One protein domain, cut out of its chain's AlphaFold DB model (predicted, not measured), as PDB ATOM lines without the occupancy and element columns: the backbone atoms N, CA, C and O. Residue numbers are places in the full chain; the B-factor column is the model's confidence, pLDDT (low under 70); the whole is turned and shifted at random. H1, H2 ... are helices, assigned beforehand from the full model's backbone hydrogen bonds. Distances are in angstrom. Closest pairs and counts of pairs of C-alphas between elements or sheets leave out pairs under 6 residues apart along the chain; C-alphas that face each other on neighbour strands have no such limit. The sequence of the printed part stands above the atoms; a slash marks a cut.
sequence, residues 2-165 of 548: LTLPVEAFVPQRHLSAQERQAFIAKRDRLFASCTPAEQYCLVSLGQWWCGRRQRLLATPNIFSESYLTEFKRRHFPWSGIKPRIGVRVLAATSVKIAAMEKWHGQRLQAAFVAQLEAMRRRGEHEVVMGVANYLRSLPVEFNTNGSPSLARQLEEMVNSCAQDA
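This is residues 2 to 165 of the 548 residues of an uncharacterized protein of Massilia sp. Se16.2.3 (UniProt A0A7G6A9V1). One long helix, H4, makes a spine: at its last part H5 and H6 pack against it as an up-and-down bundle of three helices, while at its first part H3 crosses it as a small head. H2 packs on H5 at the bundle end, and H1 lies more loosely near H2 and H5. The printed part has 164 residues, with six named helices in the order H1 to H6 and no named strand; the class is all helix. The whole is loose, with a radius of gyration of the C-alphas of 19.3 A, and its spans of 63 by 31 by 26 A only just make it a rod.

Start at H1, residues 17 to 32, which is close to but not clearly touching H2, residues 36 to 50; the closest C-alphas, of Phe 31 and Gln 39, are 6.6 A apart. Go on to H3, residues 62 to 75, which is apart from H2. H3 touches H4, residues 85 to 121, through residues 87 to 95 of H4 alone, at a steep tilt of 70.0 degrees, only just short of about perpendicular; the closest C-alphas, of Tyr 67 and Ala 91, are 4.1 A apart. After a tight link comes H5, residues 125 to 136, which forms a helical hairpin with H4 at a shallow tilt of 25 degrees; look at the C-alphas of Leu 116 and Val 128, the closest, 6.2 A apart. H5 also touches H2 at a steep tilt of 48 degrees, with the C-alphas of Glu 38 and Val 127 closest at 5.3 A. H6, residues 150 to 162, forms a second helical hairpin with H5; the closest C-alphas, of Met 129 and Val 158, are 4.9 A apart. H6 touches H4 at a shallow tilt of 5 degrees, the same way, with the C-alphas of Gln 109 and Leu 150 closest at 7.3 A. In H1 to H6 every O i to N i+4 pair is within hydrogen-bond range.

Find C-alpha 17 at (-45.997, -22.560, -23.990), where H1 begins; it runs 22.3 A, and H2 runs 20.6 A. H3 runs 19.8 A. Find C-alpha 85 at (-24.384, -29.518, 4.636); from there H4 runs 53.9 A to C-alpha 121. H5 runs 16.0 A, and H6 runs 18.2 A to C-alpha 162 at (-41.941, -54.726, -43.043).

The two C-alphas farthest apart, of Gly 80 and Ala 165, are 64.9 A apart. The printed part has no cut. The links H2 to H3 and H5 to H6 are long. In this model, residues 53 to 60, residue 77 and residues 143 to 148 have a pLDDT under 70.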
ATOM      1  N   LEU A   2     -61.596 -40.592 -32.205       81.31
ATOM      2  CA  LEU A   2     -60.726 -40.859 -31.058       81.31
ATOM      3  C   LEU A   2     -59.803 -39.654 -30.845       81.31
ATOM      4  O   LEU A   2     -59.391 -39.022 -31.815       81.31
ATOM      5  N   THR A   3     -59.477 -39.329 -29.597       86.06
ATOM      6  CA  THR A   3     -58.567 -38.224 -29.261       86.06
ATOM      7  C   THR A   3     -57.461 -38.720 -28.346       86.06
ATOM      8  O   THR A   3     -57.736 -39.367 -27.333       86.06
ATOM      9  N   LEU A   4     -56.210 -38.392 -28.674       89.12
ATOM     10  CA  LEU A   4     -55.079 -38.643 -27.786       89.12
ATOM     11  C   LEU A   4     -55.210 -37.824 -26.493       89.12
ATOM     12  O   LEU A   4     -55.606 -36.658 -26.548       89.12
ATOM     13  N   PRO A   5     -54.828 -38.381 -25.329       88.12
ATOM     14  CA  PRO A   5     -54.706 -37.591 -24.111       88.12
ATOM     15  C   PRO A   5     -53.770 -36.393 -24.324       88.12
ATOM     16  O   PRO A   5     -52.710 -36.531 -24.934       88.12
ATOM     17  N   VAL A   6     -54.117 -35.225 -23.772       85.88
ATOM     18  CA  VAL A   6     -53.359 -33.969 -23.969       85.88
ATOM     19  C   VAL A   6     -51.880 -34.123 -23.612       85.88
ATOM     20  O   VAL A   6     -51.015 -33.594 -24.304       85.88
ATOM     21  N   GLU A   7     -51.576 -34.899 -22.576       84.88
ATOM     22  CA  GLU A   7     -50.210 -35.124 -22.102       84.88
ATOM     23  C   GLU A   7     -49.476 -36.260 -22.824       84.88
ATOM     24  O   GLU A   7     -48.276 -36.410 -22.610       84.88
ATOM     25  N   ALA A   8     -50.142 -37.051 -23.674       87.62
ATOM     26  CA  ALA A   8     -49.549 -38.240 -24.277       87.62
ATOM     27  C   ALA A   8     -48.324 -37.892 -25.131       87.62
ATOM     28  O   ALA A   8     -48.404 -37.051 -26.032       87.62
ATOM     29  N   PHE A   9     -47.207 -38.569 -24.842       86.81
ATOM     30  CA  PHE A   9     -45.940 -38.477 -25.580       86.81
ATOM     31  C   PHE A   9     -45.302 -37.079 -25.606       86.81
ATOM     32  O   PHE A   9     -44.397 -36.830 -26.399       86.81
ATOM     33  N   VAL A  10     -45.761 -36.157 -24.755       84.38
ATOM     34  CA  VAL A  10     -45.141 -34.836 -24.597       84.38
ATOM     35  C   VAL A  10     -43.797 -35.006 -23.880       84.38
ATOM     36  O   VAL A  10     -43.766 -35.714 -22.868       84.38
ATOM     37  N   PRO A  11     -42.707 -34.357 -24.342       79.44
ATOM     38  CA  PRO A  11     -41.420 -34.375 -23.652       79.44
ATOM     39  C   PRO A  11     -41.549 -34.144 -22.148       79.44
ATOM     40  O   PRO A  11     -42.384 -33.355 -21.686       79.44
ATOM     41  N   GLN A  12     -40.723 -34.836 -21.367       74.00
ATOM     42  CA  GLN A  12     -40.708 -34.663 -19.920       74.00
ATOM     43  C   GLN A  12     -39.975 -33.385 -19.512       74.00
ATOM     44  O   GLN A  12     -40.325 -32.808 -18.483       74.00
ATOM     45  N   ARG A  13     -39.025 -32.913 -20.331       73.19
ATOM     46  CA  ARG A  13     -38.344 -31.627 -20.134       73.19
ATOM     47  C   ARG A  13     -39.314 -30.440 -20.139       73.19
ATOM     48  O   ARG A  13     -40.362 -30.472 -20.782       73.19
ATOM     49  N   HIS A  14     -38.920 -29.357 -19.472       72.88
ATOM     50  CA  HIS A  14     -39.662 -28.101 -19.521       72.88
ATOM     51  C   HIS A  14     -39.679 -27.549 -20.957       72.88
ATOM     52  O   HIS A  14     -38.626 -27.337 -21.554       72.88
ATOM     53  N   LEU A  15     -40.874 -27.299 -21.492       78.44
ATOM     54  CA  LEU A  15     -41.101 -26.634 -22.778       78.44
ATOM     55  C   LEU A  15     -41.772 -25.283 -22.523       78.44
ATOM     56  O   LEU A  15     -42.608 -25.174 -21.624       78.44
ATOM     57  N   SER A  16     -41.444 -24.264 -23.313       86.00
ATOM     58  CA  SER A  16     -42.237 -23.031 -23.348       86.00
ATOM     59  C   SER A  16     -43.668 -23.317 -23.830       86.00
ATOM     60  O   SER A  16     -43.939 -24.340 -24.467       86.00
ATOM     61  N   ALA A  17     -44.607 -22.409 -23.547       86.19
ATOM     62  CA  ALA A  17     -45.997 -22.560 -23.990       86.19
ATOM     63  C   ALA A  17     -46.101 -22.714 -25.521       86.19
ATOM     64  O   ALA A  17     -46.836 -23.575 -26.005       86.19
ATOM     65  N   GLN A  18     -45.305 -21.942 -26.267       89.00
ATOM     66  CA  GLN A  18     -45.264 -21.985 -27.727       89.00
ATOM     67  C   GLN A  18     -44.688 -23.308 -28.252       89.00
ATOM     68  O   GLN A  18     -45.296 -23.934 -29.119       89.00
ATOM     69  N   GLU A  19     -43.562 -23.781 -27.707       84.62
ATOM     70  CA  GLU A  19     -42.975 -25.077 -28.090       84.62
ATOM     71  C   GLU A  19     -43.924 -26.233 -27.786       84.62
ATOM     72  O   GLU A  19     -44.074 -27.157 -28.586       84.62
ATOM     73  N   ARG A  20     -44.599 -26.171 -26.637       86.56
ATOM     74  CA  ARG A  20     -45.578 -27.174 -26.233       86.56
ATOM     75  C   ARG A  20     -46.779 -27.197 -27.176       86.56
ATOM     76  O   ARG A  20     -47.211 -28.277 -27.570       86.56
ATOM     77  N   GLN A  21     -47.303 -26.034 -27.556       88.75
ATOM     78  CA  GLN A  21     -48.413 -25.936 -28.501       88.75
ATOM     79  C   GLN A  21     -48.013 -26.438 -29.893       88.75
ATOM     80  O   GLN A  21     -48.741 -27.234 -30.481       88.75
ATOM     81  N   ALA A  22     -46.839 -26.042 -30.393       87.56
ATOM     82  CA  ALA A  22     -46.311 -26.520 -31.670       87.56
ATOM     83  C   ALA A  22     -46.103 -28.045 -31.666       87.56
ATOM     84  O   ALA A  22     -46.428 -28.726 -32.640       87.56
ATOM     85  N   PHE A  23     -45.619 -28.592 -30.548       87.50
ATOM     86  CA  PHE A  23     -45.467 -30.028 -30.363       87.50
ATOM     87  C   PHE A  23     -46.808 -30.767 -30.422       87.50
ATOM     88  O   PHE A  23     -46.943 -31.728 -31.176       87.50
ATOM     89  N   ILE A  24     -47.797 -30.307 -29.651       89.44
ATOM     90  CA  ILE A  24     -49.142 -30.897 -29.623       89.44
ATOM     91  C   ILE A  24     -49.782 -30.818 -31.013       89.44
ATOM     92  O   ILE A  24     -50.280 -31.826 -31.504       89.44
ATOM     93  N   ALA A  25     -49.678 -29.676 -31.699       88.25
ATOM     94  CA  ALA A  25     -50.196 -29.517 -33.055       88.25
ATOM     95  C   ALA A  25     -49.549 -30.504 -34.045       88.25
ATOM     96  O   ALA A  25     -50.250 -31.131 -34.842       88.25
ATOM     97  N   LYS A  26     -48.223 -30.697 -33.977       86.12
ATOM     98  CA  LYS A  26     -47.518 -31.700 -34.793       86.12
ATOM     99  C   LYS A  26     -47.992 -33.117 -34.467       86.12
ATOM    100  O   LYS A  26     -48.295 -33.877 -35.381       86.12
ATOM    101  N   ARG A  27     -48.055 -33.468 -33.182       89.12
ATOM    102  CA  ARG A  27     -48.509 -34.776 -32.694       89.12
ATOM    103  C   ARG A  27     -49.915 -35.096 -33.201       89.12
ATOM    104  O   ARG A  27     -50.130 -36.155 -33.779       89.12
ATOM    105  N   ASP A  28     -50.847 -34.168 -33.028       89.50
ATOM    106  CA  ASP A  28     -52.249 -34.377 -33.379       89.50
ATOM    107  C   ASP A  28     -52.441 -34.428 -34.903       89.50
ATOM    108  O   ASP A  28     -53.220 -35.242 -35.394       89.50
ATOM    109  N   ARG A  29     -51.657 -33.656 -35.672       87.12
ATOM    110  CA  ARG A  29     -51.605 -33.777 -37.139       87.12
ATOM    111  C   ARG A  29     -51.115 -35.157 -37.583       87.12
ATOM    112  O   ARG A  29     -51.709 -35.742 -38.484       87.12
ATOM    113  N   LEU A  30     -50.055 -35.681 -36.964       85.25
ATOM    114  CA  LEU A  30     -49.564 -37.034 -37.247       85.25
ATOM    115  C   LEU A  30     -50.626 -38.083 -36.885       85.25
ATOM    116  O   LEU A  30     -50.881 -38.996 -37.661       85.25
ATOM    117  N   PHE A  31     -51.305 -37.919 -35.750       89.38
ATOM    118  CA  PHE A  31     -52.331 -38.853 -35.286       89.38
ATOM    119  C   PHE A  31     -53.558 -38.863 -36.204       89.38
ATOM    120  O   PHE A  31     -54.131 -39.918 -36.473       89.38
ATOM    121  N   ALA A  32     -53.933 -37.703 -36.745       88.31
ATOM    122  CA  ALA A  32     -55.009 -37.589 -37.723       88.31
ATOM    123  C   ALA A  32     -54.715 -38.347 -39.032       88.31
ATOM    124  O   ALA A  32     -55.653 -38.753 -39.711       88.31
ATOM    125  N   SER A  33     -53.438 -38.567 -39.369       84.06
ATOM    126  CA  SER A  33     -53.030 -39.354 -40.544       84.06
ATOM    127  C   SER A  33     -53.007 -40.872 -40.311       84.06
ATOM    128  O   SER A  33     -52.888 -41.638 -41.267       84.06
ATOM    129  N   CYS A  34     -53.134 -41.315 -39.056       87.25
ATOM    130  CA  CYS A  34     -53.159 -42.727 -38.691       87.25
ATOM    131  C   CYS A  34     -54.501 -43.392 -39.031       87.25
ATOM    132  O   CYS A  34     -55.558 -42.761 -39.015       87.25
ATOM    133  N   THR A  35     -54.472 -44.702 -39.269       89.88
ATOM    134  CA  THR A  35     -55.695 -45.506 -39.437       89.88
ATOM    135  C   THR A  35     -56.472 -45.626 -38.118       89.88
ATOM    136  O   THR A  35     -55.885 -45.475 -37.047       89.88
ATOM    137  N   PRO A  36     -57.779 -45.956 -38.134       93.06
ATOM    138  CA  PRO A  36     -58.548 -46.138 -36.898       93.06
ATOM    139  C   PRO A  36     -57.942 -47.165 -35.925       93.06
ATOM    140  O   PRO A  36     -57.981 -46.958 -34.712       93.06
ATOM    141  N   ALA A  37     -57.342 -48.243 -36.442       91.31
ATOM    142  CA  ALA A  37     -56.672 -49.260 -35.629       91.31
ATOM    143  C   ALA A  37     -55.385 -48.721 -34.975       91.31
ATOM    144  O   ALA A  37     -55.175 -48.892 -33.773       91.31
ATOM    145  N   GLU A  38     -54.563 -47.995 -35.740       91.69
ATOM    146  CA  GLU A  38     -53.381 -47.293 -35.222       91.69
ATOM    147  C   GLU A  38     -53.781 -46.249 -34.167       91.69
ATOM    148  O   GLU A  38     -53.171 -46.180 -33.101       91.69
ATOM    149  N   GLN A  39     -54.845 -45.478 -34.416       93.62
ATOM    150  CA  GLN A  39     -55.361 -44.479 -33.480       93.62
ATOM    151  C   GLN A  39     -55.818 -45.109 -32.163       93.62
ATOM    152  O   GLN A  39     -55.484 -44.601 -31.093       93.62
ATOM    153  N   TYR A  40     -56.547 -46.225 -32.221       94.50
ATOM    154  CA  TYR A  40     -56.975 -46.955 -31.029       94.50
ATOM    155  C   TYR A  40     -55.779 -47.432 -30.196       94.50
ATOM    156  O   TYR A  40     -55.723 -47.194 -28.986       94.50
ATOM    157  N   CYS A  41     -54.780 -48.029 -30.854       93.50
ATOM    158  CA  CYS A  41     -53.540 -48.446 -30.207       93.50
ATOM    159  C   CYS A  41     -52.808 -47.258 -29.557       93.50
ATOM    160  O   CYS A  41     -52.460 -47.311 -28.378       93.50
ATOM    161  N   LEU A  42     -52.637 -46.153 -30.289       93.69
ATOM    162  CA  LEU A  42     -51.966 -44.948 -29.802       93.69
ATOM    163  C   LEU A  42     -52.691 -44.300 -28.622       93.69
ATOM    164  O   LEU A  42     -52.032 -43.815 -27.702       93.69
ATOM    165  N   VAL A  43     -54.026 -44.310 -28.607       94.94
ATOM    166  CA  VAL A  43     -54.816 -43.834 -27.463       94.94
ATOM    167  C   VAL A  43     -54.592 -44.726 -26.248       94.94
ATOM    168  O   VAL A  43     -54.307 -44.201 -25.172       94.94
ATOM    169  N   SER A  44     -54.645 -46.050 -26.412       92.88
ATOM    170  CA  SER A  44     -54.381 -47.007 -25.330       92.88
ATOM    171  C   SER A  44     -52.966 -46.840 -24.757       92.88
ATOM    172  O   SER A  44     -52.786 -46.676 -23.548       92.88
ATOM    173  N   LEU A  45     -51.951 -46.786 -25.626       92.31
ATOM    174  CA  LEU A  45     -50.559 -46.536 -25.239       92.31
ATOM    175  C   LEU A  45     -50.385 -45.163 -24.585       92.31
ATOM    176  O   LEU A  45     -49.654 -45.036 -23.605       92.31
ATOM    177  N   GLY A  46     -51.068 -44.138 -25.094       90.94
ATOM    178  CA  GLY A  46     -51.035 -42.783 -24.557       90.94
ATOM    179  C   GLY A  46     -51.637 -42.697 -23.155       90.94
ATOM    180  O   GLY A  46     -51.044 -42.069 -22.280       90.94
ATOM    181  N   GLN A  47     -52.771 -43.360 -22.910       91.50
ATOM    182  CA  GLN A  47     -53.392 -43.457 -21.584       91.50
ATOM    183  C   GLN A  47     -52.475 -44.187 -20.599       91.50
ATOM    184  O   GLN A  47     -52.218 -43.689 -19.501       91.50
ATOM    185  N   TRP A  48     -51.921 -45.325 -21.023       90.38
ATOM    186  CA  TRP A  48     -50.960 -46.093 -20.238       90.38
ATOM    187  C   TRP A  48     -49.716 -45.267 -19.885       90.38
ATOM    188  O   TRP A  48     -49.283 -45.251 -18.731       90.38
ATOM    189  N   TRP A  49     -49.167 -44.546 -20.865       86.25
ATOM    190  CA  TRP A  49     -47.976 -43.718 -20.702       86.25
ATOM    191  C   TRP A  49     -48.246 -42.537 -19.763       86.25
ATOM    192  O   TRP A  49     -47.469 -42.291 -18.842       86.25
ATOM    193  N   CYS A  50     -49.388 -41.858 -19.923       85.31
ATOM    194  CA  CYS A  50     -49.791 -40.758 -19.042       85.31
ATOM    195  C   CYS A  50     -49.967 -41.221 -17.592       85.31
ATOM    196  O   CYS A  50     -49.519 -40.532 -16.679       85.31
ATOM    197  N   GLY A  51     -50.564 -42.399 -17.378       82.25
ATOM    198  CA  GLY A  51     -50.784 -42.967 -16.046       82.25
ATOM    199  C   GLY A  51     -49.509 -43.407 -15.317       82.25
ATOM    200  O   GLY A  51     -49.564 -43.695 -14.125       82.25
ATOM    201  N   ARG A  52     -48.360 -43.472 -16.005       80.12
ATOM    202  CA  ARG A  52     -47.073 -43.934 -15.447       80.12
ATOM    203  C   ARG A  52     -45.949 -42.904 -15.556       80.12
ATOM    204  O   ARG A  52     -44.796 -43.216 -15.264       80.12
ATOM    205  N   ARG A  53     -46.269 -41.674 -15.961       68.56
ATOM    206  CA  ARG A  53     -45.294 -40.590 -16.099       68.56
ATOM    207  C   ARG A  53     -44.757 -40.180 -14.727       68.56
ATOM    208  O   ARG A  53     -45.491 -39.648 -13.898       68.56
ATOM    209  N   GLN A  54     -43.459 -40.375 -14.509       65.81
ATOM    210  CA  GLN A  54     -42.756 -39.841 -13.343       65.81
ATOM    211  C   GLN A  54     -42.293 -38.406 -13.622       65.81
ATOM    212  O   GLN A  54     -41.912 -38.082 -14.745       65.81
ATOM    213  N   ARG A  55     -42.382 -37.522 -12.623       63.41
ATOM    214  CA  ARG A  55     -42.014 -36.097 -12.739       63.41
ATOM    215  C   ARG A  55     -41.117 -35.615 -11.588       63.41
ATOM    216  O   ARG A  55     -41.006 -34.412 -11.391       63.41
ATOM    217  N   LEU A  56     -40.506 -36.512 -10.806       66.06
ATOM    218  CA  LEU A  56     -39.842 -36.121  -9.554       66.06
ATOM    219  C   LEU A  56     -38.617 -35.230  -9.795       66.06
ATOM    220  O   LEU A  56     -38.428 -34.292  -9.029       66.06
ATOM    221  N   LEU A  57     -37.826 -35.461 -10.849       60.34
ATOM    222  CA  LEU A  57     -36.702 -34.577 -11.219       60.34
ATOM    223  C   LEU A  57     -36.869 -33.842 -12.557       60.34
ATOM    224  O   LEU A  57     -36.036 -33.006 -12.897       60.34
ATOM    225  N   ALA A  58     -37.935 -34.121 -13.313       60.78
ATOM    226  CA  ALA A  58     -38.168 -33.515 -14.628       60.78
ATOM    227  C   ALA A  58     -38.534 -32.016 -14.557       60.78
ATOM    228  O   ALA A  58     -38.326 -31.272 -15.516       60.78
ATOM    229  N   THR A  59     -39.064 -31.563 -13.418       66.19
ATOM    230  CA  THR A  59     -39.323 -30.147 -13.121       66.19
ATOM    231  C   THR A  59     -38.297 -29.604 -12.127       66.19
ATOM    232  O   THR A  59     -37.980 -30.321 -11.171       66.19
ATOM    233  N   PRO A  60     -37.831 -28.345 -12.288       66.75
ATOM    234  CA  PRO A  60     -36.962 -27.699 -11.312       66.75
ATOM    235  C   PRO A  60     -37.536 -27.819  -9.901       66.75
ATOM    236  O   PRO A  60     -38.701 -27.512  -9.652       66.75
ATOM    237  N   ASN A  61     -36.721 -28.334  -8.994       79.31
ATOM    238  CA  ASN A  61     -37.061 -28.550  -7.597       79.31
ATOM    239  C   ASN A  61     -35.810 -28.475  -6.715       79.31
ATOM    240  O   ASN A  61     -34.677 -28.513  -7.207       79.31
ATOM    241  N   ILE A  62     -36.022 -28.459  -5.400       83.00
ATOM    242  CA  ILE A  62     -34.961 -28.285  -4.404       83.00
ATOM    243  C   ILE A  62     -33.824 -29.319  -4.515       83.00
ATOM    244  O   ILE A  62     -32.671 -28.989  -4.236       83.00
ATOM    245  N   PHE A  63     -34.100 -30.550  -4.965       84.25
ATOM    246  CA  PHE A  63     -33.074 -31.578  -5.180       84.25
ATOM    247  C   PHE A  63     -32.233 -31.271  -6.420       84.25
ATOM    248  O   PHE A  63     -31.005 -31.289  -6.340       84.25
ATOM    249  N   SER A  64     -32.880 -30.922  -7.538       77.62
ATOM    250  CA  SER A  64     -32.197 -30.563  -8.789       77.62
ATOM    251  C   SER A  64     -31.343 -29.291  -8.655       77.62
ATOM    252  O   SER A  64     -30.213 -29.245  -9.141       77.62
ATOM    253  N   GLU A  65     -31.821 -28.288  -7.912       84.19
ATOM    254  CA  GLU A  65     -31.086 -27.052  -7.622       84.19
ATOM    255  C   GLU A  65     -29.897 -27.307  -6.691       84.19
ATOM    256  O   GLU A  65     -28.795 -26.792  -6.908       84.19
ATOM    257  N   SER A  66     -30.091 -28.156  -5.678       85.19
ATOM    258  CA  SER A  66     -29.018 -28.572  -4.773       85.19
ATOM    259  C   SER A  66     -27.938 -29.365  -5.508       85.19
ATOM    260  O   SER A  66     -26.748 -29.117  -5.306       85.19
ATOM    261  N   TYR A  67     -28.337 -30.270  -6.410       85.06
ATOM    262  CA  TYR A  67     -27.420 -31.006  -7.276       85.06
ATOM    263  C   TYR A  67     -26.624 -30.070  -8.186       85.06
ATOM    264  O   TYR A  67     -25.401 -30.171  -8.229       85.06
ATOM    265  N   LEU A  68     -27.280 -29.116  -8.855       84.38
ATOM    266  CA  LEU A  68     -26.605 -28.132  -9.707       84.38
ATOM    267  C   LEU A  68     -25.609 -27.277  -8.911       84.38
ATOM    268  O   LEU A  68     -24.524 -26.966  -9.400       84.38
ATOM    269  N   THR A  69     -25.956 -26.917  -7.675       83.38
ATOM    270  CA  THR A  69     -25.082 -26.154  -6.776       83.38
ATOM    271  C   THR A  69     -23.829 -26.953  -6.403       83.38
ATOM    272  O   THR A  69     -22.718 -26.425  -6.470       83.38
ATOM    273  N   GLU A  70     -23.978 -28.240  -6.070       82.62
ATOM    274  CA  GLU A  70     -22.839 -29.122  -5.772       82.62
ATOM    275  C   GLU A  70     -22.012 -29.443  -7.027       82.62
ATOM    276  O   GLU A  70     -20.782 -29.462  -6.973       82.62
ATOM    277  N   PHE A  71     -22.661 -29.622  -8.180       84.44
ATOM    278  CA  PHE A  71     -21.999 -29.792  -9.471       84.44
ATOM    279  C   PHE A  71     -21.137 -28.571  -9.812       84.44
ATOM    280  O   PHE A  71     -19.958 -28.723 -10.135       84.44
ATOM    281  N   LYS A  72     -21.685 -27.355  -9.669       83.06
ATOM    282  CA  LYS A  72     -20.949 -26.105  -9.898       83.06
ATOM    283  C   LYS A  72     -19.757 -25.966  -8.961       83.06
ATOM    284  O   LYS A  72     -18.680 -25.604  -9.412       83.06
ATOM    285  N   ARG A  73     -19.903 -26.335  -7.687       83.06
ATOM    286  CA  ARG A  73     -18.774 -26.388  -6.748       83.06
ATOM    287  C   ARG A  73     -17.681 -27.360  -7.220       83.06
ATOM    288  O   ARG A  73     -16.502 -27.033  -7.123       83.06
ATOM    289  N   ARG A  74     -18.056 -28.554  -7.695       79.19
ATOM    290  CA  ARG A  74     -17.114 -29.623  -8.076       79.19
ATOM    291  C   ARG A  74     -16.381 -29.346  -9.389       79.19
ATOM    292  O   ARG A  74     -15.195 -29.642  -9.478       79.19
ATOM    293  N   HIS A  75     -17.079 -28.813 -10.387       81.06
ATOM    294  CA  HIS A  75     -16.552 -28.641 -11.746       81.06
ATOM    295  C   HIS A  75     -16.187 -27.189 -12.089       81.06
ATOM    296  O   HIS A  75     -15.421 -26.970 -13.021       81.06
ATOM    297  N   PHE A  76     -16.670 -26.210 -11.317       81.56
ATOM    298  CA  PHE A  76     -16.364 -24.782 -11.476       81.56
ATOM    299  C   PHE A  76     -15.920 -24.168 -10.136       81.56
ATOM    300  O   PHE A  76     -16.623 -23.331  -9.559       81.56
ATOM    301  N   PRO A  77     -14.752 -24.571  -9.602       66.69
ATOM    302  CA  PRO A  77     -14.302 -24.172  -8.267       66.69
ATOM    303  C   PRO A  77     -14.083 -22.654  -8.118       66.69
ATOM    304  O   PRO A  77     -14.180 -22.128  -7.011       66.69
ATOM    305  N   TRP A  78     -13.873 -21.930  -9.223       75.69
ATOM    306  CA  TRP A  78     -13.787 -20.463  -9.260       75.69
ATOM    307  C   TRP A  78     -15.121 -19.742  -9.015       75.69
ATOM    308  O   TRP A  78     -15.134 -18.530  -8.834       75.69
ATOM    309  N   SER A  79     -16.251 -20.455  -8.982       72.69
ATOM    310  CA  SER A  79     -17.574 -19.861  -8.739       72.69
ATOM    311  C   SER A  79     -17.786 -19.353  -7.304       72.69
ATOM    312  O   SER A  79     -18.790 -18.699  -7.034       72.69
ATOM    313  N   GLY A  80     -16.883 -19.667  -6.363       73.12
ATOM    314  CA  GLY A  80     -16.961 -19.208  -4.967       73.12
ATOM    315  C   GLY A  80     -18.097 -19.830  -4.139       73.12
ATOM    316  O   GLY A  80     -18.268 -19.493  -2.966       73.12
ATOM    317  N   ILE A  81     -18.872 -20.756  -4.713       75.19
ATOM    318  CA  ILE A  81     -20.042 -21.370  -4.078       75.19
ATOM    319  C   ILE A  81     -19.597 -22.349  -2.975       75.19
ATOM    320  O   ILE A  81     -18.933 -23.352  -3.239       75.19
ATOM    321  N   LYS A  82     -20.020 -22.099  -1.727       81.00
ATOM    322  CA  LYS A  82     -19.829 -23.004  -0.575       81.00
ATOM    323  C   LYS A  82     -21.182 -23.567  -0.108       81.00
ATOM    324  O   LYS A  82     -21.815 -22.977   0.768       81.00
ATOM    325  N   PRO A  83     -21.649 -24.697  -0.671       78.00
ATOM    326  CA  PRO A  83     -22.942 -25.260  -0.301       78.00
ATOM    327  C   PRO A  83     -22.927 -25.765   1.147       78.00
ATOM    328  O   PRO A  83     -21.989 -26.451   1.571       78.00
ATOM    329  N   ARG A  84     -23.983 -25.426   1.901       86.25
ATOM    330  CA  ARG A  84     -24.220 -25.895   3.279       86.25
ATOM    331  C   ARG A  84     -24.421 -27.418   3.305       86.25
ATOM    332  O   ARG A  84     -24.804 -28.007   2.297       86.25
ATOM    333  N   ILE A  85     -24.234 -28.054   4.466       86.25
ATOM    334  CA  ILE A  85     -24.384 -29.518   4.636       86.25
ATOM    335  C   ILE A  85     -25.746 -30.011   4.121       86.25
ATOM    336  O   ILE A  85     -25.790 -30.987   3.377       86.25
ATOM    337  N   GLY A  86     -26.836 -29.295   4.419       83.81
ATOM    338  CA  GLY A  86     -28.173 -29.633   3.915       83.81
ATOM    339  C   GLY A  86     -28.260 -29.680   2.383       83.81
ATOM    340  O   GLY A  86     -28.838 -30.615   1.840       83.81
ATOM    341  N   VAL A  87     -27.604 -28.751   1.676       84.25
ATOM    342  CA  VAL A  87     -27.548 -28.730   0.199       84.25
ATOM    343  C   VAL A  87     -26.791 -29.949  -0.334       84.25
ATOM    344  O   VAL A  87     -27.222 -30.569  -1.299       84.25
ATOM    345  N   ARG A  88     -25.702 -30.360   0.326       83.69
ATOM    346  CA  ARG A  88     -24.952 -31.570  -0.056       83.69
ATOM    347  C   ARG A  88     -25.767 -32.846   0.145       83.69
ATOM    348  O   ARG A  88     -25.723 -33.732  -0.703       83.69
ATOM    349  N   VAL A  89     -26.518 -32.933   1.243       87.12
ATOM    350  CA  VAL A  89     -27.421 -34.065   1.510       87.12
ATOM    351  C   VAL A  89     -28.518 -34.128   0.447       87.12
ATOM    352  O   VAL A  89     -28.736 -35.187  -0.136       87.12
ATOM    353  N   LEU A  90     -29.151 -32.998   0.122       89.06
ATOM    354  CA  LEU A  90     -30.165 -32.918  -0.933       89.06
ATOM    355  C   LEU A  90     -29.595 -33.270  -2.315       89.06
ATOM    356  O   LEU A  90     -30.234 -34.007  -3.065       89.06
ATOM    357  N   ALA A  91     -28.373 -32.833  -2.630       85.19
ATOM    358  CA  ALA A  91     -27.672 -33.205  -3.859       85.19
ATOM    359  C   ALA A  91     -27.401 -34.720  -3.940       85.19
ATOM    360  O   ALA A  91     -27.651 -35.338  -4.973       85.19
ATOM    361  N   ALA A  92     -26.943 -35.344  -2.848       86.25
ATOM    362  CA  ALA A  92     -26.733 -36.791  -2.787       86.25
ATOM    363  C   ALA A  92     -28.054 -37.571  -2.933       86.25
ATOM    364  O   ALA A  92     -28.106 -38.590  -3.625       86.25
ATOM    365  N   THR A  93     -29.137 -37.070  -2.335       86.25
ATOM    366  CA  THR A  93     -30.486 -37.621  -2.515       86.25
ATOM    367  C   THR A  93     -30.953 -37.484  -3.964       86.25
ATOM    368  O   THR A  93     -31.489 -38.446  -4.504       86.25
ATOM    369  N   SER A  94     -30.669 -36.364  -4.637       84.62
ATOM    370  CA  SER A  94     -30.966 -36.179  -6.066       84.62
ATOM    371  C   SER A  94     -30.318 -37.257  -6.937       84.62
ATOM    372  O   SER A  94     -30.953 -37.749  -7.864       84.62
ATOM    373  N   VAL A  95     -29.081 -37.667  -6.631       83.12
ATOM    374  CA  VAL A  95     -28.396 -38.755  -7.356       83.12
ATOM    375  C   VAL A  95     -29.112 -40.094  -7.153       83.12
ATOM    376  O   VAL A  95     -29.283 -40.852  -8.108       83.12
ATOM    377  N   LYS A  96     -29.579 -40.381  -5.930       85.38
ATOM    378  CA  LYS A  96     -30.354 -41.600  -5.637       85.38
ATOM    379  C   LYS A  96     -31.719 -41.596  -6.328       85.38
ATOM    380  O   LYS A  96     -32.104 -42.613  -6.897       85.38
ATOM    381  N   ILE A  97     -32.421 -40.460  -6.316       82.44
ATOM    382  CA  ILE A  97     -33.698 -40.295  -7.023       82.44
ATOM    383  C   ILE A  97     -33.482 -40.488  -8.528       82.44
ATOM    384  O   ILE A  97     -34.213 -41.257  -9.138       82.44
ATOM    385  N   ALA A  98     -32.434 -39.895  -9.107       80.44
ATOM    386  CA  ALA A  98     -32.112 -40.060 -10.524       80.44
ATOM    387  C   ALA A  98     -31.818 -41.526 -10.889       80.44
ATOM    388  O   ALA A  98     -32.265 -42.008 -11.928       80.44
ATOM    389  N   ALA A  99     -31.108 -42.266 -10.030       82.94
ATOM    390  CA  ALA A  99     -30.870 -43.696 -10.231       82.94
ATOM    391  C   ALA A  99     -32.173 -44.519 -10.184       82.94
ATOM    392  O   ALA A  99     -32.363 -45.421 -11.001       82.94
ATOM    393  N   MET A 100     -33.084 -44.184  -9.266       84.31
ATOM    394  CA  MET A 100     -34.399 -44.821  -9.156       84.31
ATOM    395  C   MET A 100     -35.295 -44.509 -10.364       84.31
ATOM    396  O   MET A 100     -35.865 -45.432 -10.942       84.31
ATOM    397  N   GLU A 101     -35.397 -43.239 -10.770       81.25
ATOM    398  CA  GLU A 101     -36.154 -42.817 -11.956       81.25
ATOM    399  C   GLU A 101     -35.601 -43.475 -13.223       81.25
ATOM    400  O   GLU A 101     -36.375 -43.936 -14.056       81.25
ATOM    401  N   LYS A 102     -34.274 -43.613 -13.339       81.56
ATOM    402  CA  LYS A 102     -33.639 -44.342 -14.443       81.56
ATOM    403  C   LYS A 102     -34.043 -45.816 -14.462       81.56
ATOM    404  O   LYS A 102     -34.441 -46.327 -15.507       81.56
ATOM    405  N   TRP A 103     -33.937 -46.514 -13.330       83.44
ATOM    406  CA  TRP A 103     -34.313 -47.929 -13.235       83.44
ATOM    407  C   TRP A 103     -35.799 -48.143 -13.543       83.44
ATOM    408  O   TRP A 103     -36.170 -49.051 -14.289       83.44
ATOM    409  N   HIS A 104     -36.662 -47.277 -13.011       83.75
ATOM    410  CA  HIS A 104     -38.091 -47.326 -13.291       83.75
ATOM    411  C   HIS A 104     -38.382 -47.026 -14.765       83.75
ATOM    412  O   HIS A 104     -39.136 -47.756 -15.405       83.75
ATOM    413  N   GLY A 105     -37.724 -46.010 -15.318       83.75
ATOM    414  CA  GLY A 105     -37.768 -45.632 -16.723       83.75
ATOM    415  C   GLY A 105     -37.425 -46.782 -17.666       83.75
ATOM    416  O   GLY A 105     -38.185 -47.070 -18.588       83.75
ATOM    417  N   GLN A 106     -36.357 -47.529 -17.374       85.25
ATOM    418  CA  GLN A 106     -35.983 -48.732 -18.126       85.25
ATOM    419  C   GLN A 106     -37.081 -49.806 -18.096       85.25
ATOM    420  O   GLN A 106     -37.396 -50.394 -19.129       85.25
ATOM    421  N   ARG A 107     -37.705 -50.047 -16.934       86.81
ATOM    422  CA  ARG A 107     -38.816 -51.009 -16.816       86.81
ATOM    423  C   ARG A 107     -40.065 -50.547 -17.554       86.81
ATOM    424  O   ARG A 107     -40.754 -51.377 -18.143       86.81
ATOM    425  N   LEU A 108     -40.363 -49.249 -17.531       87.56
ATOM    426  CA  LEU A 108     -41.468 -48.678 -18.294       87.56
ATOM    427  C   LEU A 108     -41.216 -48.791 -19.795       87.56
ATOM    428  O   LEU A 108     -42.100 -49.259 -20.503       87.56
ATOM    429  N   GLN A 109     -40.018 -48.447 -20.273       88.06
ATOM    430  CA  GLN A 109     -39.654 -48.626 -21.677       88.06
ATOM    431  C   GLN A 109     -39.804 -50.098 -22.087       88.06
ATOM    432  O   GLN A 109     -40.465 -50.384 -23.079       88.06
ATOM    433  N   ALA A 110     -39.279 -51.039 -21.296       87.94
ATOM    434  CA  ALA A 110     -39.413 -52.468 -21.575       87.94
ATOM    435  C   ALA A 110     -40.882 -52.924 -21.612       87.94
ATOM    436  O   ALA A 110     -41.278 -53.658 -22.511       87.94
ATOM    437  N   ALA A 111     -41.716 -52.459 -20.678       89.44
ATOM    438  CA  ALA A 111     -43.143 -52.778 -20.662       89.44
ATOM    439  C   ALA A 111     -43.912 -52.146 -21.836       89.44
ATOM    440  O   ALA A 111     -44.887 -52.726 -22.310       89.44
ATOM    441  N   PHE A 112     -43.492 -50.968 -22.292       89.56
ATOM    442  CA  PHE A 112     -44.059 -50.281 -23.450       89.56
ATOM    443  C   PHE A 112     -43.737 -51.032 -24.748       89.56
ATOM    444  O   PHE A 112     -44.625 -51.346 -25.533       89.56
ATOM    445  N   VAL A 113     -42.471 -51.406 -24.920       90.94
ATOM    446  CA  VAL A 113     -41.975 -52.225 -26.036       90.94
ATOM    447  C   VAL A 113     -42.651 -53.599 -26.040       90.94
ATOM    448  O   VAL A 113     -43.143 -54.033 -27.076       90.94
ATOM    449  N   ALA A 114     -42.792 -54.243 -24.878       91.44
ATOM    450  CA  ALA A 114     -43.472 -55.532 -24.757       91.44
ATOM    451  C   ALA A 114     -44.954 -55.486 -25.178       91.44
ATOM    452  O   ALA A 114     -45.472 -56.486 -25.671       91.44
ATOM    453  N   GLN A 115     -45.646 -54.348 -25.018       92.81
ATOM    454  CA  GLN A 115     -47.017 -54.193 -25.528       92.81
ATOM    455  C   GLN A 115     -47.054 -54.200 -27.056       92.81
ATOM    456  O   GLN A 115     -47.884 -54.895 -27.638       92.81
ATOM    457  N   LEU A 116     -46.124 -53.490 -27.701       93.25
ATOM    458  CA  LEU A 116     -45.988 -53.505 -29.159       93.25
ATOM    459  C   LEU A 116     -45.589 -54.897 -29.667       93.25
ATOM    460  O   LEU A 116     -46.169 -55.391 -30.632       93.25
ATOM    461  N   GLU A 117     -44.674 -55.588 -28.980       92.44
ATOM    462  CA  GLU A 117     -44.330 -56.974 -29.317       92.44
ATOM    463  C   GLU A 117     -45.515 -57.927 -29.177       92.44
ATOM    464  O   GLU A 117     -45.669 -58.834 -29.994       92.44
ATOM    465  N   ALA A 118     -46.347 -57.754 -28.149       92.06
ATOM    466  CA  ALA A 118     -47.527 -58.583 -27.953       92.06
ATOM    467  C   ALA A 118     -48.540 -58.394 -29.090       92.06
ATOM    468  O   ALA A 118     -49.116 -59.377 -29.548       92.06
ATOM    469  N   MET A 119     -48.721 -57.162 -29.578       90.50
ATOM    470  CA  MET A 119     -49.544 -56.878 -30.760       90.50
ATOM    471  C   MET A 119     -48.958 -57.509 -32.021       90.50
ATOM    472  O   MET A 119     -49.675 -58.169 -32.771       90.50
ATOM    473  N   ARG A 120     -47.636 -57.408 -32.203       89.62
ATOM    474  CA  ARG A 120     -46.931 -58.067 -33.307       89.62
ATOM    475  C   ARG A 120     -47.186 -59.578 -33.299       89.62
ATOM    476  O   ARG A 120     -47.615 -60.140 -34.295       89.62
ATOM    477  N   ARG A 121     -47.038 -60.235 -32.140       88.56
ATOM    478  CA  ARG A 121     -47.304 -61.682 -31.973       88.56
ATOM    479  C   ARG A 121     -48.763 -62.082 -32.233       88.56
ATOM    480  O   ARG A 121     -49.017 -63.255 -32.476       88.56
ATOM    481  N   ARG A 122     -49.714 -61.143 -32.172       88.19
ATOM    482  CA  ARG A 122     -51.132 -61.356 -32.523       88.19
ATOM    483  C   ARG A 122     -51.426 -61.163 -34.013       88.19
ATOM    484  O   ARG A 122     -52.572 -61.325 -34.415       88.19
ATOM    485  N   GLY A 123     -50.420 -60.827 -34.820       84.12
ATOM    486  CA  GLY A 123     -50.564 -60.623 -36.260       84.12
ATOM    487  C   GLY A 123     -50.803 -59.172 -36.681       84.12
ATOM    488  O   GLY A 123     -50.901 -58.921 -37.875       84.12
ATOM    489  N   GLU A 124     -50.841 -58.206 -35.757       88.88
ATOM    490  CA  GLU A 124     -51.160 -56.793 -36.038       88.88
ATOM    491  C   GLU A 124     -49.942 -55.985 -36.547       88.88
ATOM    492  O   GLU A 124     -49.671 -54.869 -36.097       88.88
ATOM    493  N   HIS A 125     -49.154 -56.556 -37.458       88.50
ATOM    494  CA  HIS A 125     -47.863 -56.008 -37.894       88.50
ATOM    495  C   HIS A 125     -47.986 -54.644 -38.578       88.50
ATOM    496  O   HIS A 125     -47.174 -53.754 -38.332       88.50
ATOM    497  N   GLU A 126     -49.007 -54.443 -39.411       86.94
ATOM    498  CA  GLU A 126     -49.251 -53.178 -40.105       86.94
ATOM    499  C   GLU A 126     -49.591 -52.044 -39.130       86.94
ATOM    500  O   GLU A 126     -49.174 -50.900 -39.346       86.94
ATOM    501  N   VAL A 127     -50.294 -52.379 -38.041       90.94
ATOM    502  CA  VAL A 127     -50.651 -51.451 -36.963       90.94
ATOM    503  C   VAL A 127     -49.410 -51.135 -36.141       90.94
ATOM    504  O   VAL A 127     -49.099 -49.964 -35.943       90.94
ATOM    505  N   VAL A 128     -48.657 -52.158 -35.717       91.50
ATOM    506  CA  VAL A 128     -47.396 -51.982 -34.976       91.50
ATOM    507  C   VAL A 128     -46.420 -51.121 -35.766       91.50
ATOM    508  O   VAL A 128     -45.811 -50.223 -35.195       91.50
ATOM    509  N   MET A 129     -46.314 -51.331 -37.077       87.81
ATOM    510  CA  MET A 129     -45.461 -50.538 -37.952       87.81
ATOM    511  C   MET A 129     -45.869 -49.059 -37.987       87.81
ATOM    512  O   MET A 129     -45.019 -48.188 -37.786       87.81
ATOM    513  N   GLY A 130     -47.158 -48.762 -38.184       86.38
ATOM    514  CA  GLY A 130     -47.662 -47.385 -38.173       86.38
ATOM    515  C   GLY A 130     -47.474 -46.707 -36.812       86.38
ATOM    516  O   GLY A 130     -46.977 -45.584 -36.724       86.38
ATOM    517  N   VAL A 131     -47.784 -47.423 -35.728       90.94
ATOM    518  CA  VAL A 131     -47.651 -46.953 -34.341       90.94
ATOM    519  C   VAL A 131     -46.187 -46.705 -33.968       90.94
ATOM    520  O   VAL A 131     -45.854 -45.639 -33.452       90.94
ATOM    521  N   ALA A 132     -45.291 -47.652 -34.246       89.31
ATOM    522  CA  ALA A 132     -43.869 -47.531 -33.943       89.31
ATOM    523  C   ALA A 132     -43.241 -46.352 -34.695       89.31
ATOM    524  O   ALA A 132     -42.489 -45.572 -34.110       89.31
ATOM    525  N   ASN A 133     -43.605 -46.151 -35.960       82.56
ATOM    526  CA  ASN A 133     -43.111 -45.016 -36.727       82.56
ATOM    527  C   ASN A 133     -43.691 -43.668 -36.286       82.56
ATOM    528  O   ASN A 133     -42.959 -42.668 -36.237       82.56
ATOM    529  N   TYR A 134     -44.975 -43.625 -35.923       86.31
ATOM    530  CA  TYR A 134     -45.572 -42.461 -35.274       86.31
ATOM    531  C   TYR A 134     -44.767 -42.082 -34.022       86.31
ATOM    532  O   TYR A 134     -44.331 -40.940 -33.883       86.31
ATOM    533  N   LEU A 135     -44.467 -43.060 -33.164       87.38
ATOM    534  CA  LEU A 135     -43.712 -42.856 -31.930       87.38
ATOM    535  C   LEU A 135     -42.260 -42.446 -32.190       87.38
ATOM    536  O   LEU A 135     -41.780 -41.543 -31.520       87.38
ATOM    537  N   ARG A 136     -41.577 -43.015 -33.195       83.06
ATOM    538  CA  ARG A 136     -40.228 -42.572 -33.611       83.06
ATOM    539  C   ARG A 136     -40.218 -41.122 -34.114       83.06
ATOM    540  O   ARG A 136     -39.168 -40.492 -34.138       83.06
ATOM    541  N   SER A 137     -41.356 -40.604 -34.582       78.12
ATOM    542  CA  SER A 137     -41.489 -39.211 -35.045       78.12
ATOM    543  C   SER A 137     -41.658 -38.216 -33.890       78.12
ATOM    544  O   SER A 137     -41.665 -36.998 -34.111       78.12
ATOM    545  N   LEU A 138     -41.792 -38.740 -32.668       81.06
ATOM    546  CA  LEU A 138     -41.935 -38.004 -31.427       81.06
ATOM    547  C   LEU A 138     -40.748 -38.320 -30.487       81.06
ATOM    548  O   LEU A 138     -40.249 -39.441 -30.447       81.06
ATOM    549  N   PRO A 139     -40.290 -37.355 -29.682       74.25
ATOM    550  CA  PRO A 139     -39.304 -37.548 -28.622       74.25
ATOM    551  C   PRO A 139     -39.956 -38.220 -27.398       74.25
ATOM    552  O   PRO A 139     -40.159 -37.596 -26.358       74.25
ATOM    553  N   VAL A 140     -40.351 -39.488 -27.525       79.56
ATOM    554  CA  VAL A 140     -40.942 -40.238 -26.405       79.56
ATOM    555  C   VAL A 140     -39.853 -40.562 -25.379       79.56
ATOM    556  O   VAL A 140     -38.947 -41.352 -25.642       79.56
ATOM    557  N   GLU A 141     -39.944 -39.955 -24.196       77.62
ATOM    558  CA  GLU A 141     -38.912 -40.032 -23.156       77.62
ATOM    559  C   GLU A 141     -39.307 -40.963 -21.996       77.62
ATOM    560  O   GLU A 141     -40.399 -40.853 -21.427       77.62
ATOM    561  N   PHE A 142     -38.368 -41.834 -21.609       76.06
ATOM    562  CA  PHE A 142     -38.444 -42.725 -20.442       76.06
ATOM    563  C   PHE A 142     -37.270 -42.525 -19.454       76.06
ATOM    564  O   PHE A 142     -37.027 -43.390 -18.624       76.06
ATOM    565  N   ASN A 143     -36.527 -41.408 -19.514       69.31
ATOM    566  CA  ASN A 143     -35.389 -41.096 -18.619       69.31
ATOM    567  C   ASN A 143     -34.278 -42.170 -18.575       69.31
ATOM    568  O   ASN A 143     -33.723 -42.487 -17.520       69.31
ATOM    569  N   THR A 144     -33.920 -42.736 -19.728       58.91
ATOM    570  CA  THR A 144     -32.901 -43.787 -19.843       58.91
ATOM    571  C   THR A 144     -31.597 -43.264 -20.455       58.91
ATOM    572  O   THR A 144     -31.527 -43.037 -21.658       58.91
ATOM    573  N   ASN A 145     -30.522 -43.156 -19.666       52.59
ATOM    574  CA  ASN A 145     -29.166 -42.961 -20.203       52.59
ATOM    575  C   ASN A 145     -28.432 -44.316 -20.255       52.59
ATOM    576  O   ASN A 145     -28.016 -44.823 -19.208       52.59
ATOM    577  N   GLY A 146     -28.297 -44.918 -21.444       47.69
ATOM    578  CA  GLY A 146     -27.461 -46.109 -21.683       47.69
ATOM    579  C   GLY A 146     -28.164 -47.443 -22.001       47.69
ATOM    580  O   GLY A 146     -27.487 -48.463 -22.031       47.69
ATOM    581  N   SER A 147     -29.482 -47.481 -22.226       53.47
ATOM    582  CA  SER A 147     -30.161 -48.600 -22.924       53.47
ATOM    583  C   SER A 147     -30.110 -48.380 -24.446       53.47
ATOM    584  O   SER A 147     -29.826 -47.251 -24.862       53.47
ATOM    585  N   PRO A 148     -30.417 -49.386 -25.301       59.78
ATOM    586  CA  PRO A 148     -30.766 -49.090 -26.685       59.78
ATOM    587  C   PRO A 148     -31.833 -47.997 -26.678       59.78
ATOM    588  O   PRO A 148     -32.819 -48.096 -25.933       59.78
ATOM    589  N   SER A 149     -31.605 -46.930 -27.445       75.62
ATOM    590  CA  SER A 149     -32.590 -45.860 -27.539       75.62
ATOM    591  C   SER A 149     -33.912 -46.475 -27.997       75.62
ATOM    592  O   SER A 149     -33.934 -47.361 -28.854       75.62
ATOM    593  N   LEU A 150     -35.026 -46.032 -27.410       82.62
ATOM    594  CA  LEU A 150     -36.357 -46.467 -27.831       82.62
ATOM    595  C   LEU A 150     -36.518 -46.338 -29.355       82.62
ATOM    596  O   LEU A 150     -37.085 -47.217 -29.988       82.62
ATOM    597  N   ALA A 151     -35.955 -45.278 -29.942       80.50
ATOM    598  CA  ALA A 151     -35.941 -45.063 -31.383       80.50
ATOM    599  C   ALA A 151     -35.374 -46.263 -32.163       80.50
ATOM    600  O   ALA A 151     -36.011 -46.689 -33.122       80.50
ATOM    601  N   ARG A 152     -34.250 -46.841 -31.715       83.06
ATOM    602  CA  ARG A 152     -33.625 -48.009 -32.355       83.06
ATOM    603  C   ARG A 152     -34.468 -49.276 -32.192       83.06
ATOM    604  O   ARG A 152     -34.627 -50.034 -33.134       83.06
ATOM    605  N   GLN A 153     -35.065 -49.492 -31.018       87.62
ATOM    606  CA  GLN A 153     -35.959 -50.642 -30.795       87.62
ATOM    607  C   GLN A 153     -37.218 -50.563 -31.667       87.62
ATOM    608  O   GLN A 153     -37.660 -51.561 -32.229       87.62
ATOM    609  N   LEU A 154     -37.795 -49.366 -31.802       87.44
ATOM    610  CA  LEU A 154     -38.939 -49.136 -32.681       87.44
ATOM    611  C   LEU A 154     -38.558 -49.283 -34.162       87.44
ATOM    612  O   LEU A 154     -39.369 -49.750 -34.950       87.44
ATOM    613  N   GLU A 155     -37.343 -48.899 -34.547       84.75
ATOM    614  CA  GLU A 155     -36.806 -49.099 -35.896       84.75
ATOM    615  C   GLU A 155     -36.631 -50.584 -36.226       84.75
ATOM    616  O   GLU A 155     -37.164 -51.048 -37.230       84.75
ATOM    617  N   GLU A 156     -36.004 -51.350 -35.328       86.81
ATOM    618  CA  GLU A 156     -35.888 -52.809 -35.429       86.81
ATOM    619  C   GLU A 156     -37.275 -53.473 -35.569       86.81
ATOM    620  O   GLU A 156     -37.458 -54.372 -36.394       86.81
ATOM    621  N   MET A 157     -38.284 -53.000 -34.823       88.69
ATOM    622  CA  MET A 157     -39.665 -53.484 -34.952       88.69
ATOM    623  C   MET A 157     -40.280 -53.179 -36.311       88.69
ATOM    624  O   MET A 157     -40.912 -54.058 -36.894       88.69
ATOM    625  N   VAL A 158     -40.125 -51.952 -36.806       87.62
ATOM    626  CA  VAL A 158     -40.655 -51.544 -38.111       87.62
ATOM    627  C   VAL A 158     -40.009 -52.370 -39.216       87.62
ATOM    628  O   VAL A 158     -40.730 -52.933 -40.034       87.62
ATOM    629  N   ASN A 159     -38.682 -52.512 -39.196       87.62
ATOM    630  CA  ASN A 159     -37.942 -53.328 -40.155       87.62
ATOM    631  C   ASN A 159     -38.415 -54.787 -40.111       87.62
ATOM    632  O   ASN A 159     -38.710 -55.376 -41.150       87.62
ATOM    633  N   SER A 160     -38.577 -55.357 -38.914       89.00
ATOM    634  CA  SER A 160     -39.090 -56.719 -38.768       89.00
ATOM    635  C   SER A 160     -40.528 -56.876 -39.268       89.00
ATOM    636  O   SER A 160     -40.821 -57.890 -39.886       89.00
ATOM    637  N   CYS A 161     -41.418 -55.910 -39.021       89.06
ATOM    638  CA  CYS A 161     -42.803 -55.966 -39.503       89.06
ATOM    639  C   CYS A 161     -42.888 -55.772 -41.023       89.06
ATOM    640  O   CYS A 161     -43.720 -56.394 -41.675       89.06
ATOM    641  N   ALA A 162     -42.026 -54.930 -41.600       87.94
ATOM    642  CA  ALA A 162     -41.941 -54.726 -43.043       87.94
ATOM    643  C   ALA A 162     -41.486 -56.002 -43.774       87.94
ATOM    644  O   ALA A 162     -41.991 -56.308 -44.853       87.94
ATOM    645  N   GLN A 163     -40.567 -56.759 -43.170       88.25
ATOM    646  CA  GLN A 163     -40.028 -58.011 -43.712       88.25
ATOM    647  C   GLN A 163     -40.916 -59.239 -43.452       88.25
ATOM    648  O   GLN A 163     -40.616 -60.319 -43.955       88.25
ATOM    649  N   ASP A 164     -41.986 -59.109 -42.662       87.56
ATOM    650  CA  ASP A 164     -42.827 -60.248 -42.304       87.56
ATOM    651  C   ASP A 164     -43.766 -60.644 -43.453       87.56
ATOM    652  O   ASP A 164     -44.801 -60.018 -43.694       87.56
ATOM    653  N   ALA A 165     -43.406 -61.726 -44.145       84.44
ATOM    654  CA  ALA A 165     -44.161 -62.271 -45.268       84.44
ATOM    655  C   ALA A 165     -45.538 -62.851 -44.881       84.44
ATOM    656  O   ALA A 165     -46.348 -63.122 -45.764       84.44
TER     657      ALA A 165